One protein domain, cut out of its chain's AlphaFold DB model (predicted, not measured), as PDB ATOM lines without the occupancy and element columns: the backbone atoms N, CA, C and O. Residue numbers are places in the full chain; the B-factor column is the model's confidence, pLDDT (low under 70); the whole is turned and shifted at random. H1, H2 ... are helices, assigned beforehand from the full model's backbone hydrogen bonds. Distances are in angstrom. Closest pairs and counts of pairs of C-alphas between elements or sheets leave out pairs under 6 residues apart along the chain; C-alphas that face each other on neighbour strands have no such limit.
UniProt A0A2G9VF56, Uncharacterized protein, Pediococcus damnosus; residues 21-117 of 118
ATOM      1  N   ALA A  21      43.692 -39.473 -13.615       87.81
ATOM      2  CA  ALA A  21      44.363 -38.282 -13.106       87.81
ATOM      3  C   ALA A  21      44.177 -37.055 -14.001       87.81
ATOM      4  O   ALA A  21      43.853 -35.967 -13.515       87.81
ATOM      5  N   THR A  22      44.303 -37.221 -15.315       90.56
ATOM      6  CA  THR A  22      44.052 -36.151 -16.284       90.56
ATOM      7  C   THR A  22      42.603 -35.673 -16.220       90.56
ATOM      8  O   THR A  22      42.362 -34.469 -16.168       90.56
ATOM      9  N   VAL A  23      41.631 -36.586 -16.139       91.81
ATOM     10  CA  VAL A  23      40.209 -36.218 -16.027       91.81
ATOM     11  C   VAL A  23      39.946 -35.417 -14.750       91.81
ATOM     12  O   VAL A  23      39.361 -34.337 -14.815       91.81
ATOM     13  N   TRP A  24      40.404 -35.897 -13.592       90.88
ATOM     14  CA  TRP A  24      40.150 -35.211 -12.322       90.88
ATOM     15  C   TRP A  24      40.889 -33.878 -12.205       90.88
ATOM     16  O   TRP A  24      40.291 -32.900 -11.758       90.88
ATOM     17  N   SER A  25      42.141 -33.791 -12.662       89.81
ATOM     18  CA  SER A  25      42.867 -32.513 -12.704       89.81
ATOM     19  C   SER A  25      42.165 -31.482 -13.599       89.81
ATOM     20  O   SER A  25      42.000 -30.331 -13.191       89.81
ATOM     21  N   GLY A  26      41.653 -31.903 -14.761       93.19
ATOM     22  CA  GLY A  26      40.843 -31.060 -15.641       93.19
ATOM     23  C   GLY A  26      39.542 -30.585 -14.989       93.19
ATOM     24  O   GLY A  26      39.202 -29.407 -15.091       93.19
ATOM     25  N   LEU A  27      38.844 -31.458 -14.254       94.12
ATOM     26  CA  LEU A  27      37.632 -31.085 -13.513       94.12
ATOM     27  C   LEU A  27      37.918 -30.064 -12.407       94.12
ATOM     28  O   LEU A  27      37.171 -29.099 -12.265       94.12
ATOM     29  N   PHE A  28      39.008 -30.225 -11.650       92.88
ATOM     30  CA  PHE A  28      39.408 -29.239 -10.641       92.88
ATOM     31  C   PHE A  28      39.778 -27.888 -11.264       92.88
ATOM     32  O   PHE A  28      39.372 -26.846 -10.746       92.88
ATOM     33  N   ALA A  29      40.483 -27.890 -12.398       93.56
ATOM     34  CA  ALA A  29      40.799 -26.665 -13.130       93.56
ATOM     35  C   ALA A  29      39.530 -25.967 -13.655       93.56
ATOM     36  O   ALA A  29      39.378 -24.750 -13.508       93.56
ATOM     37  N   ALA A  30      38.586 -26.732 -14.212       94.62
ATOM     38  CA  ALA A  30      37.306 -26.212 -14.682       94.62
ATOM     39  C   ALA A  30      36.455 -25.659 -13.528       94.62
ATOM     40  O   ALA A  30      35.877 -24.584 -13.657       94.62
ATOM     41  N   PHE A  31      36.442 -26.325 -12.371       94.69
ATOM     42  CA  PHE A  31      35.774 -25.828 -11.168       94.69
ATOM     43  C   PHE A  31      36.364 -24.506 -10.671       94.69
ATOM     44  O   PHE A  31      35.618 -23.551 -10.462       94.69
ATOM     45  N   ALA A  32      37.692 -24.415 -10.536       93.62
ATOM     46  CA  ALA A  32      38.357 -23.175 -10.133       93.62
ATOM     47  C   ALA A  32      38.062 -22.030 -11.120       93.62
ATOM     48  O   ALA A  32      37.822 -20.892 -10.713       93.62
ATOM     49  N   THR A  33      38.000 -22.348 -12.416       92.62
ATOM     50  CA  THR A  33      37.597 -21.398 -13.462       92.62
ATOM     51  C   THR A  33      36.148 -20.947 -13.285       92.62
ATOM     52  O   THR A  33      35.883 -19.748 -13.306       92.62
ATOM     53  N   SER A  34      35.209 -21.866 -13.046       92.44
ATOM     54  CA  SER A  34      33.807 -21.530 -12.761       92.44
ATOM     55  C   SER A  34      33.658 -20.674 -11.496       92.44
ATOM     56  O   SER A  34      32.852 -19.749 -11.467       92.44
ATOM     57  N   MET A  35      34.474 -20.912 -10.470       91.81
ATOM     58  CA  MET A  35      34.482 -20.115  -9.240       91.81
ATOM     59  C   MET A  35      35.032 -18.695  -9.441       91.81
ATOM     60  O   MET A  35      34.593 -17.768  -8.756       91.81
ATOM     61  N   ALA A  36      35.931 -18.487 -10.407       90.44
ATOM     62  CA  ALA A  36      36.469 -17.165 -10.737       90.44
ATOM     63  C   ALA A  36      35.406 -16.178 -11.259       90.44
ATOM     64  O   ALA A  36      35.630 -14.968 -11.253       90.44
ATOM     65  N   TRP A  37      34.235 -16.667 -11.681       88.69
ATOM     66  CA  TRP A  37      33.105 -15.807 -12.044       88.69
ATOM     67  C   TRP A  37      32.462 -15.139 -10.826       88.69
ATOM     68  O   TRP A  37      31.957 -14.030 -10.953       88.69
ATOM     69  N   PHE A  38      32.512 -15.787  -9.661       88.44
ATOM     70  CA  PHE A  38      31.869 -15.324  -8.427       88.44
ATOM     71  C   PHE A  38      32.841 -14.633  -7.468       88.44
ATOM     72  O   PHE A  38      32.434 -13.850  -6.612       88.44
ATOM     73  N   ILE A  39      34.133 -14.944  -7.575       90.06
ATOM     74  CA  ILE A  39      35.166 -14.465  -6.661       90.06
ATOM     75  C   ILE A  39      36.061 -13.458  -7.387       90.06
ATOM     76  O   ILE A  39      36.794 -13.813  -8.305       90.06
ATOM     77  N   ASN A  40      36.091 -12.216  -6.901       85.56
ATOM     78  CA  ASN A  40      36.977 -11.177  -7.444       85.56
ATOM     79  C   ASN A  40      38.463 -11.408  -7.109       85.56
ATOM     80  O   ASN A  40      39.352 -10.996  -7.855       85.56
ATOM     81  N   ASN A  41      38.754 -12.078  -5.989       91.44
ATOM     82  CA  ASN A  41      40.121 -12.389  -5.584       91.44
ATOM     83  C   ASN A  41      40.656 -13.633  -6.318       91.44
ATOM     84  O   ASN A  41      40.256 -14.762  -6.036       91.44
ATOM     85  N   ARG A  42      41.634 -13.424  -7.209       88.56
ATOM     86  CA  ARG A  42      42.265 -14.485  -8.017       88.56
ATOM     87  C   ARG A  42      42.864 -15.615  -7.177       88.56
ATOM     88  O   ARG A  42      42.733 -16.775  -7.554       88.56
ATOM     89  N   PHE A  43      43.492 -15.294  -6.044       91.44
ATOM     90  CA  PHE A  43      44.067 -16.307  -5.157       91.44
ATOM     91  C   PHE A  43      42.973 -17.216  -4.594       91.44
ATOM     92  O   PHE A  43      43.091 -18.438  -4.643       91.44
ATOM     93  N   PHE A  44      41.875 -16.623  -4.127       91.38
ATOM     94  CA  PHE A  44      40.774 -17.375  -3.533       91.38
ATOM     95  C   PHE A  44      39.998 -18.193  -4.578       91.38
ATOM     96  O   PHE A  44      39.579 -19.314  -4.294       91.38
ATOM     97  N   ALA A  45      39.881 -17.692  -5.812       90.75
ATOM     98  CA  ALA A  45      39.295 -18.440  -6.923       90.75
ATOM     99  C   ALA A  45      40.087 -19.720  -7.242       90.75
ATOM    100  O   ALA A  45      39.493 -20.787  -7.370       90.75
ATOM    101  N   VAL A  46      41.421 -19.652  -7.292       90.31
ATOM    102  CA  VAL A  46      42.265 -20.840  -7.525       90.31
ATOM    103  C   VAL A  46      42.278 -21.761  -6.299       90.31
ATOM    104  O   VAL A  46      42.157 -22.978  -6.437       90.31
ATOM    105  N   ALA A  47      42.343 -21.196  -5.089       93.12
ATOM    106  CA  ALA A  47      42.314 -21.957  -3.838       93.12
ATOM    107  C   ALA A  47      40.980 -22.686  -3.597       93.12
ATOM    108  O   ALA A  47      40.938 -23.638  -2.818       93.12
ATOM    109  N   SER A  48      39.899 -22.295  -4.281       92.38
ATOM    110  CA  SER A  48      38.583 -22.931  -4.154       92.38
ATOM    111  C   SER A  48      38.611 -24.440  -4.418       92.38
ATOM    112  O   SER A  48      37.913 -25.184  -3.733       92.38
ATOM    113  N   GLY A  49      39.452 -24.916  -5.344       91.12
ATOM    114  CA  GLY A  49      39.615 -26.349  -5.606       91.12
ATOM    115  C   GLY A  49      40.200 -27.099  -4.405       91.12
ATOM    116  O   GLY A  49      39.717 -28.171  -4.047       91.12
ATOM    117  N   LEU A  50      41.185 -26.503  -3.725       91.06
ATOM    118  CA  LEU A  50      41.742 -27.055  -2.488       91.06
ATOM    119  C   LEU A  50      40.706 -27.032  -1.359       91.06
ATOM    120  O   LEU A  50      40.555 -28.020  -0.647       91.06
ATOM    121  N   ILE A  51      39.965 -25.930  -1.217       92.88
ATOM    122  CA  ILE A  51      38.905 -25.798  -0.207       92.88
ATOM    123  C   ILE A  51      37.823 -26.862  -0.419       92.88
ATOM    124  O   ILE A  51      37.411 -27.507   0.542       92.88
ATOM    125  N   LEU A  52      37.408 -27.098  -1.668       91.88
ATOM    126  CA  LEU A  52      36.476 -28.168  -2.019       91.88
ATOM    127  C   LEU A  52      37.029 -29.535  -1.603       91.88
ATOM    128  O   LEU A  52      36.322 -30.314  -0.969       91.88
ATOM    129  N   GLN A  53      38.294 -29.812  -1.920       90.25
ATOM    130  CA  GLN A  53      38.945 -31.076  -1.583       90.25
ATOM    131  C   GLN A  53      39.009 -31.308  -0.065       90.25
ATOM    132  O   GLN A  53      38.680 -32.398   0.407       90.25
ATOM    133  N   VAL A  54      39.372 -30.282   0.710       90.56
ATOM    134  CA  VAL A  54      39.365 -30.337   2.181       90.56
ATOM    135  C   VAL A  54      37.943 -30.512   2.714       90.56
ATOM    136  O   VAL A  54      37.717 -31.332   3.601       90.56
ATOM    137  N   GLY A  55      36.965 -29.805   2.146       89.62
ATOM    138  CA  GLY A  55      35.557 -29.946   2.508       89.62
ATOM    139  C   GLY A  55      35.031 -31.365   2.282       89.62
ATOM    140  O   GLY A  55      34.398 -31.931   3.169       89.62
ATOM    141  N   LEU A  56      35.353 -31.979   1.140       89.06
ATOM    142  CA  LEU A  56      35.003 -33.371   0.841       89.06
ATOM    143  C   LEU A  56      35.671 -34.357   1.806       89.06
ATOM    144  O   LEU A  56      35.040 -35.334   2.206       89.06
ATOM    145  N   MET A  57      36.916 -34.094   2.210       88.94
ATOM    146  CA  MET A  57      37.611 -34.904   3.212       88.94
ATOM    147  C   MET A  57      36.898 -34.850   4.569       88.94
ATOM    148  O   MET A  57      36.626 -35.892   5.162       88.94
ATOM    149  N   LEU A  58      36.538 -33.651   5.035       89.31
ATOM    150  CA  LEU A  58      35.795 -33.477   6.286       89.31
ATOM    151  C   LEU A  58      34.410 -34.132   6.215       89.31
ATOM    152  O   LEU A  58      34.002 -34.814   7.153       89.31
ATOM    153  N   LEU A  59      33.707 -33.991   5.088       86.88
ATOM    154  CA  LEU A  59      32.422 -34.657   4.867       86.88
ATOM    155  C   LEU A  59      32.553 -36.178   4.922       86.88
ATOM    156  O   LEU A  59      31.695 -36.829   5.508       86.88
ATOM    157  N   ASN A  60      33.622 -36.750   4.366       86.44
ATOM    158  CA  ASN A  60      33.843 -38.194   4.407       86.44
ATOM    159  C   ASN A  60      34.087 -38.706   5.833       86.44
ATOM    160  O   ASN A  60      33.621 -39.793   6.167       86.44
ATOM    161  N   MET A  61      34.739 -37.905   6.682       83.94
ATOM    162  CA  MET A  61      34.930 -38.223   8.101       83.94
ATOM    163  C   MET A  61      33.618 -38.182   8.896       83.94
ATOM    164  O   MET A  61      33.412 -39.021   9.769       83.94
ATOM    165  N   VAL A  62      32.729 -37.224   8.605       86.81
ATOM    166  CA  VAL A  62      31.454 -37.056   9.332       86.81
ATOM    167  C   VAL A  62      30.359 -37.987   8.796       86.81
ATOM    168  O   VAL A  62      29.568 -38.525   9.568       86.81
ATOM    169  N   PHE A  63      30.327 -38.209   7.482       85.44
ATOM    170  CA  PHE A  63      29.341 -39.028   6.776       85.44
ATOM    171  C   PHE A  63      30.041 -40.102   5.929       85.44
ATOM    172  O   PHE A  63      30.124 -39.977   4.698       85.44
ATOM    173  N   PRO A  64      30.558 -41.168   6.565       81.62
ATOM    174  CA  PRO A  64      31.184 -42.266   5.848       81.62
ATOM    175  C   PRO A  64      30.134 -43.090   5.095       81.62
ATOM    176  O   PRO A  64      29.046 -43.374   5.599       81.62
ATOM    177  N   LEU A  65      30.474 -43.524   3.881       78.06
ATOM    178  CA  LEU A  65      29.636 -44.461   3.136       78.06
ATOM    179  C   LEU A  65      29.726 -45.879   3.733       78.06
ATOM    180  O   LEU A  65      30.754 -46.253   4.314       78.06
ATOM    181  N   PRO A  66      28.686 -46.715   3.538       74.19
ATOM    182  CA  PRO A  66      28.721 -48.116   3.940       74.19
ATOM    183  C   PRO A  66      29.953 -48.832   3.373       74.19
ATOM    184  O   PRO A  66      30.343 -48.601   2.228       74.19
ATOM    185  N   ARG A  67      30.532 -49.752   4.156       68.56
ATOM    186  CA  ARG A  67      31.733 -50.539   3.796       68.56
ATOM    187  C   ARG A  67      33.028 -49.726   3.632       68.56
ATOM    188  O   ARG A  67      33.920 -50.185   2.927       68.56
ATOM    189  N   GLN A  68      33.136 -48.557   4.277       69.00
ATOM    190  CA  GLN A  68      34.343 -47.712   4.238       69.00
ATOM    191  C   GLN A  68      34.779 -47.390   2.800       69.00
ATOM    192  O   GLN A  68      35.960 -47.439   2.465       69.00
ATOM    193  N   ILE A  69      33.816 -47.119   1.918       74.50
ATOM    194  CA  ILE A  69      34.109 -46.698   0.549       74.50
ATOM    195  C   ILE A  69      34.375 -45.194   0.571       74.50
ATOM    196  O   ILE A  69      33.490 -44.413   0.924       74.50
ATOM    197  N   SER A  70      35.583 -44.781   0.192       77.75
ATOM    198  CA  SER A  70      35.895 -43.359   0.067       77.75
ATOM    199  C   SER A  70      35.305 -42.789  -1.220       77.75
ATOM    200  O   SER A  70      35.380 -43.404  -2.287       77.75
ATOM    201  N   TYR A  71      34.701 -41.608  -1.107       80.81
ATOM    202  CA  TYR A  71      34.249 -40.787  -2.233       80.81
ATOM    203  C   TYR A  71      35.152 -39.567  -2.452       80.81
ATOM    204  O   TYR A  71      34.833 -38.694  -3.257       80.81
ATOM    205  N   ILE A  72      36.275 -39.493  -1.734       84.81
ATOM    206  CA  ILE A  72      37.223 -38.389  -1.821       84.81
ATOM    207  C   ILE A  72      38.063 -38.556  -3.102       84.81
ATOM    208  O   ILE A  72      38.711 -39.591  -3.262       84.81
ATOM    209  N   PRO A  73      38.146 -37.537  -3.980       80.69
ATOM    210  CA  PRO A  73      38.916 -37.630  -5.224       80.69
ATOM    211  C   PRO A  73      40.401 -37.985  -5.045       80.69
ATOM    212  O   PRO A  73      40.965 -38.702  -5.866       80.69
ATOM    213  N   TYR A  74      41.025 -37.529  -3.954       80.44
ATOM    214  CA  TYR A  74      42.408 -37.861  -3.588       80.44
ATOM    215  C   TYR A  74      42.648 -39.369  -3.390       80.44
ATOM    216  O   TYR A  74      43.717 -39.872  -3.740       80.44
ATOM    217  N   ASP A  75      41.653 -40.109  -2.896       79.19
ATOM    218  CA  ASP A  75      41.795 -41.549  -2.660       79.19
ATOM    219  C   ASP A  75      41.661 -42.365  -3.949       79.19
ATOM    220  O   ASP A  75      42.055 -43.527  -3.987       79.19
ATOM    221  N   PHE A  76      41.150 -41.778  -5.037       78.56
ATOM    222  CA  PHE A  76      40.940 -42.503  -6.294       78.56
ATOM    223  C   PHE A  76      42.243 -42.919  -6.982       78.56
ATOM    224  O   PHE A  76      42.221 -43.833  -7.805       78.56
ATOM    225  N   MET A  77      43.357 -42.268  -6.635       68.69
ATOM    226  CA  MET A  77      44.681 -42.516  -7.213       68.69
ATOM    227  C   MET A  77      45.631 -43.255  -6.267       68.69
ATOM    228  O   MET A  77      46.667 -43.737  -6.714       68.69
ATOM    229  N   HIS A  78      45.306 -43.355  -4.974       61.91
ATOM    230  CA  HIS A  78      46.171 -44.031  -4.013       61.91
ATOM    231  C   HIS A  78      46.003 -45.552  -4.103       61.91
ATOM    232  O   HIS A  78      44.953 -46.099  -3.764       61.91
ATOM    233  N   GLU A  79      47.071 -46.258  -4.485       55.03
ATOM    234  CA  GLU A  79      47.146 -47.721  -4.353       55.03
ATOM    235  C   GLU A  79      47.093 -48.169  -2.882       55.03
ATOM    236  O   GLU A  79      46.607 -49.258  -2.585       55.03
ATOM    237  N   SER A  80      47.525 -47.303  -1.959       51.41
ATOM    238  CA  SER A  80      47.482 -47.503  -0.507       51.41
ATOM    239  C   SER A  80      46.260 -46.864   0.161       51.41
ATOM    240  O   SER A  80      46.326 -46.530   1.347       51.41
ATOM    241  N   ALA A  81      45.174 -46.614  -0.580       53.53
ATOM    242  CA  ALA A  81      43.961 -46.048   0.003       53.53
ATOM    243  C   ALA A  81      43.509 -46.927   1.182       53.53
ATOM    244  O   ALA A  81      43.281 -48.126   1.030       53.53
ATOM    245  N   SER A  82      43.375 -46.324   2.366       53.62
ATOM    246  CA  SER A  82      42.908 -47.001   3.586       53.62
ATOM    247  C   SER A  82      41.458 -47.495   3.472       53.62
ATOM    248  O   SER A  82      40.999 -48.293   4.286       53.62
ATOM    249  N   ALA A  83      40.750 -47.027   2.442       59.44
ATOM    250  CA  ALA A  83      39.341 -47.227   2.167       59.44
ATOM    251  C   ALA A  83      39.137 -47.915   0.807       59.44
ATOM    252  O   ALA A  83      39.861 -47.680  -0.162       59.44
ATOM    253  N   ASN A  84      38.114 -48.764   0.703       65.06
ATOM    254  CA  ASN A  84      37.881 -49.574  -0.490       65.06
ATOM    255  C   ASN A  84      37.330 -48.709  -1.639       65.06
ATOM    256  O   ASN A  84      36.165 -48.318  -1.629       65.06
ATOM    257  N   VAL A  85      38.153 -48.393  -2.642       69.56
ATOM    258  CA  VAL A  85      37.738 -47.544  -3.774       69.56
ATOM    259  C   VAL A  85      36.973 -48.357  -4.819       69.56
ATOM    260  O   VAL A  85      37.541 -49.209  -5.521       69.56
ATOM    261  N   SER A  86      35.687 -48.037  -4.969       79.00
ATOM    262  CA  SER A  86      34.778 -48.625  -5.957       79.00
ATOM    263  C   SER A  86      34.700 -47.777  -7.224       79.00
ATOM    264  O   SER A  86      34.435 -46.578  -7.165       79.00
ATOM    265  N   GLY A  87      34.820 -48.409  -8.392       79.94
ATOM    266  CA  GLY A  87      34.707 -47.706  -9.672       79.94
ATOM    267  C   GLY A  87      33.363 -47.050  -9.931       79.94
ATOM    268  O   GLY A  87      33.299 -46.017 -10.591       79.94
ATOM    269  N   LYS A  88      32.297 -47.595  -9.340       83.75
ATOM    270  CA  LYS A  88      30.973 -46.969  -9.388       83.75
ATOM    271  C   LYS A  88      30.977 -45.614  -8.681       83.75
ATOM    272  O   LYS A  88      30.368 -44.678  -9.179       83.75
ATOM    273  N   VAL A  89      31.682 -45.500  -7.554       85.94
ATOM    274  CA  VAL A  89      31.764 -44.249  -6.787       85.94
ATOM    275  C   VAL A  89      32.586 -43.208  -7.532       85.94
ATOM    276  O   VAL A  89      32.145 -42.068  -7.618       85.94
ATOM    277  N   VAL A  90      33.705 -43.604  -8.146       88.00
ATOM    278  CA  VAL A  90      34.495 -42.702  -9.001       88.00
ATOM    279  C   VAL A  90      33.623 -42.121 -10.113       88.00
ATOM    280  O   VAL A  90      33.550 -40.906 -10.258       88.00
ATOM    281  N   LEU A  91      32.895 -42.976 -10.841       89.00
ATOM    282  CA  LEU A  91      32.020 -42.548 -11.934       89.00
ATOM    283  C   LEU A  91      30.899 -41.610 -11.457       89.00
ATOM    284  O   LEU A  91      30.670 -40.571 -12.073       89.00
ATOM    285  N   ILE A  92      30.231 -41.936 -10.345       91.31
ATOM    286  CA  ILE A  92      29.187 -41.076  -9.763       91.31
ATOM    287  C   ILE A  92      29.768 -39.716  -9.366       91.31
ATOM    288  O   ILE A  92      29.203 -38.686  -9.725       91.31
ATOM    289  N   MET A  93      30.911 -39.691  -8.678       91.06
ATOM    290  CA  MET A  93      31.554 -38.446  -8.252       91.06
ATOM    291  C   MET A  93      32.012 -37.599  -9.441       91.06
ATOM    292  O   MET A  93      31.855 -36.380  -9.412       91.06
ATOM    293  N   THR A  94      32.505 -38.221 -10.514       92.31
ATOM    294  CA  THR A  94      32.838 -37.530 -11.768       92.31
ATOM    295  C   THR A  94      31.604 -36.871 -12.389       92.31
ATOM    296  O   THR A  94      31.668 -35.704 -12.778       92.31
ATOM    297  N   LEU A  95      30.468 -37.574 -12.445       94.94
ATOM    298  CA  LEU A  95      29.213 -37.019 -12.965       94.94
ATOM    299  C   LEU A  95      28.698 -35.864 -12.100       94.94
ATOM    300  O   LEU A  95      28.337 -34.818 -12.636       94.94
ATOM    301  N   VAL A  96      28.715 -36.024 -10.773       94.75
ATOM    302  CA  VAL A  96      28.311 -34.976  -9.823       94.75
ATOM    303  C   VAL A  96      29.189 -33.738  -9.982       94.75
ATOM    304  O   VAL A  96      28.667 -32.637 -10.135       94.75
ATOM    305  N   MET A  97      30.512 -33.909 -10.015       94.50
ATOM    306  CA  MET A  97      31.454 -32.800 -10.177       94.50
ATOM    307  C   MET A  97      31.235 -32.071 -11.508       94.50
ATOM    308  O   MET A  97      31.170 -30.845 -11.544       94.50
ATOM    309  N   THR A  98      31.038 -32.820 -12.594       95.94
ATOM    310  CA  THR A  98      30.737 -32.253 -13.917       95.94
ATOM    311  C   THR A  98      29.437 -31.446 -13.895       95.94
ATOM    312  O   THR A  98      29.406 -30.317 -14.385       95.94
ATOM    313  N   ALA A  99      28.376 -31.978 -13.282       96.44
ATOM    314  CA  ALA A  99      27.100 -31.278 -13.152       96.44
ATOM    315  C   ALA A  99      27.237 -29.977 -12.342       96.44
ATOM    316  O   ALA A  99      26.728 -28.940 -12.762       96.44
ATOM    317  N   VAL A 100      27.975 -30.006 -11.225       95.00
ATOM    318  CA  VAL A 100      28.260 -28.814 -10.407       95.00
ATOM    319  C   VAL A 100      29.004 -27.757 -11.222       95.00
ATOM    320  O   VAL A 100      28.613 -26.591 -11.207       95.00
ATOM    321  N   ILE A 101      30.032 -28.146 -11.981       95.69
ATOM    322  CA  ILE A 101      30.799 -27.223 -12.830       95.69
ATOM    323  C   ILE A 101      29.902 -26.570 -13.884       95.69
ATOM    324  O   ILE A 101      29.972 -25.352 -14.056       95.69
ATOM    325  N   ILE A 102      29.049 -27.351 -14.559       94.94
ATOM    326  CA  ILE A 102      28.111 -26.841 -15.569       94.94
ATOM    327  C   ILE A 102      27.143 -25.838 -14.938       94.94
ATOM    328  O   ILE A 102      26.966 -24.744 -15.469       94.94
ATOM    329  N   LEU A 103      26.545 -26.174 -13.792       95.00
ATOM    330  CA  LEU A 103      25.621 -25.280 -13.091       95.00
ATOM    331  C   LEU A 103      26.304 -23.970 -12.685       95.00
ATOM    332  O   LEU A 103      25.771 -22.894 -12.958       95.00
ATOM    333  N   LEU A 104      27.499 -24.048 -12.093       93.25
ATOM    334  CA  LEU A 104      28.267 -22.866 -11.702       93.25
ATOM    335  C   LEU A 104      28.649 -22.009 -12.912       93.25
ATOM    336  O   LEU A 104      28.510 -20.791 -12.852       93.25
ATOM    337  N   ALA A 105      29.074 -22.623 -14.018       92.81
ATOM    338  CA  ALA A 105      29.420 -21.905 -15.240       92.81
ATOM    339  C   ALA A 105      28.205 -21.186 -15.852       92.81
ATOM    340  O   ALA A 105      28.309 -20.021 -16.238       92.81
ATOM    341  N   LEU A 106      27.040 -21.842 -15.902       92.75
ATOM    342  CA  LEU A 106      25.806 -21.245 -16.425       92.75
ATOM    343  C   LEU A 106      25.320 -20.076 -15.562       92.75
ATOM    344  O   LEU A 106      24.909 -19.047 -16.097       92.75
ATOM    345  N   ILE A 107      25.366 -20.221 -14.236       92.81
ATOM    346  CA  ILE A 107      24.957 -19.161 -13.309       92.81
ATOM    347  C   ILE A 107      25.958 -18.001 -13.359       92.81
ATOM    348  O   ILE A 107      25.553 -16.853 -13.532       92.81
ATOM    349  N   GLY A 108      27.259 -18.291 -13.278       88.25
ATOM    350  CA  GLY A 108      28.318 -17.280 -13.296       88.25
ATOM    351  C   GLY A 108      28.348 -16.480 -14.600       88.25
ATOM    352  O   GLY A 108      28.468 -15.255 -14.572       88.25
ATOM    353  N   GLY A 109      28.143 -17.150 -15.738       85.06
ATOM    354  CA  GLY A 109      28.033 -16.493 -17.041       85.06
ATOM    355  C   GLY A 109      26.839 -15.538 -17.131       85.06
ATOM    356  O   GLY A 109      26.970 -14.441 -17.671       85.06
ATOM    357  N   ARG A 110      25.687 -15.906 -16.550       85.00
ATOM    358  CA  ARG A 110      24.499 -15.034 -16.511       85.00
ATOM    359  C   ARG A 110      24.709 -13.793 -15.648       85.00
ATOM    360  O   ARG A 110      24.269 -12.719 -16.044       85.00
ATOM    361  N   ILE A 111      25.387 -13.929 -14.507       82.19
ATOM    362  CA  ILE A 111      25.651 -12.803 -13.598       82.19
ATOM    363  C   ILE A 111      26.500 -11.739 -14.299       82.19
ATOM    364  O   ILE A 111      26.084 -10.585 -14.374       82.19
ATOM    365  N   ARG A 112      27.629 -12.125 -14.910       76.94
ATOM    366  CA  ARG A 112      28.472 -11.159 -15.636       76.94
ATOM    367  C   ARG A 112      27.796 -10.560 -16.867       76.94
ATOM    368  O   ARG A 112      28.057  -9.406 -17.190       76.94
ATOM    369  N   ALA A 113      26.947 -11.321 -17.558       76.25
ATOM    370  CA  ALA A 113      26.193 -10.790 -18.692       76.25
ATOM    371  C   ALA A 113      25.222  -9.676 -18.264       76.25
ATOM    372  O   ALA A 113      25.099  -8.681 -18.970       76.25
ATOM    373  N   TYR A 114      24.578  -9.818 -17.099       74.88
ATOM    374  CA  TYR A 114      23.706  -8.785 -16.538       74.88
ATOM    375  C   TYR A 114      24.494  -7.533 -16.122       74.88
ATOM    376  O   TYR A 114      24.101  -6.419 -16.458       74.88
ATOM    377  N   GLU A 115      25.644  -7.711 -15.463       76.38
ATOM    378  CA  GLU A 115      26.527  -6.601 -15.068       76.38
ATOM    379  C   GLU A 115      27.059  -5.795 -16.260       76.38
ATOM    380  O   GLU A 115      27.229  -4.591 -16.139       76.38
ATOM    381  N   ALA A 116      27.306  -6.431 -17.410       73.38
ATOM    382  CA  ALA A 116      27.803  -5.752 -18.610       73.38
ATOM    383  C   ALA A 116      26.726  -4.960 -19.380       73.38
ATOM    384  O   ALA A 116      27.065  -4.202 -20.286       73.38
ATOM    385  N   SER A 117      25.442  -5.179 -19.074       70.56
ATOM    386  CA  SER A 117      24.306  -4.518 -19.736       70.56
ATOM    387  C   SER A 117      23.762  -3.286 -19.000       70.56
ATOM    388  O   SER A 117      22.897  -2.604 -19.548       70.56
TER     389      SER A 117
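AT A GLANCE: This is residues 21 to 117 of the 118 residues of an uncharacterized protein of Pediococcus damnosus (UniProt A0A2G9VF56). The long helix H4 makes the longest axis, with H1 packed along it at a small angle; H1 and H2 form a V that opens away from their link, and the short H3 sits near these three. The 97 printed residues hold four named helices, H1 to H4 in order, all helix. The whole is only just loose, close to compact, with radius of gyration of the C-alphas 15.3 A, spanning 52 by 26 by 24 A.

HOW THE PARTS SIT: Start at H4, residues 87 to 115; it touches H1, residues 21 to 35, at Ala 105 and Ser 34, the closest C-alphas, 5.1 A, a shallow tilt of 26 degrees, the same way. H2, residues 42 to 62, touches H1 with residues 45 to 49 alone, closest C-alphas Val 46 and Ala 32, 5.2 A, a steep tilt of 63 degrees, opposite ways. H2 has a kink of 36 degrees near residue 49. H2 and H4 are apart. H3, residues 73 to 76, is close to but not clearly touching H4, the closest C-alphas, Phe 76 and Val 90, being 7.0 A apart. Every O i to N i+4 pair is within hydrogen-bond range in H1 and H4, and 15 of 17 in H2; H3 is too short for such a pair.

IN THESE COORDINATES: Find C-alpha 87 at (34.707, -47.706, -9.672); from there H4 runs 42.3 A to C-alpha 115 at (26.527, -6.601, -15.068). H1 is 21.0 A long and H2 30.5 A.

THE WHOLE: The printed part has no cut, and its three links are short. Look for pLDDT under 70 at residues 67 to 68 and 77 to 85.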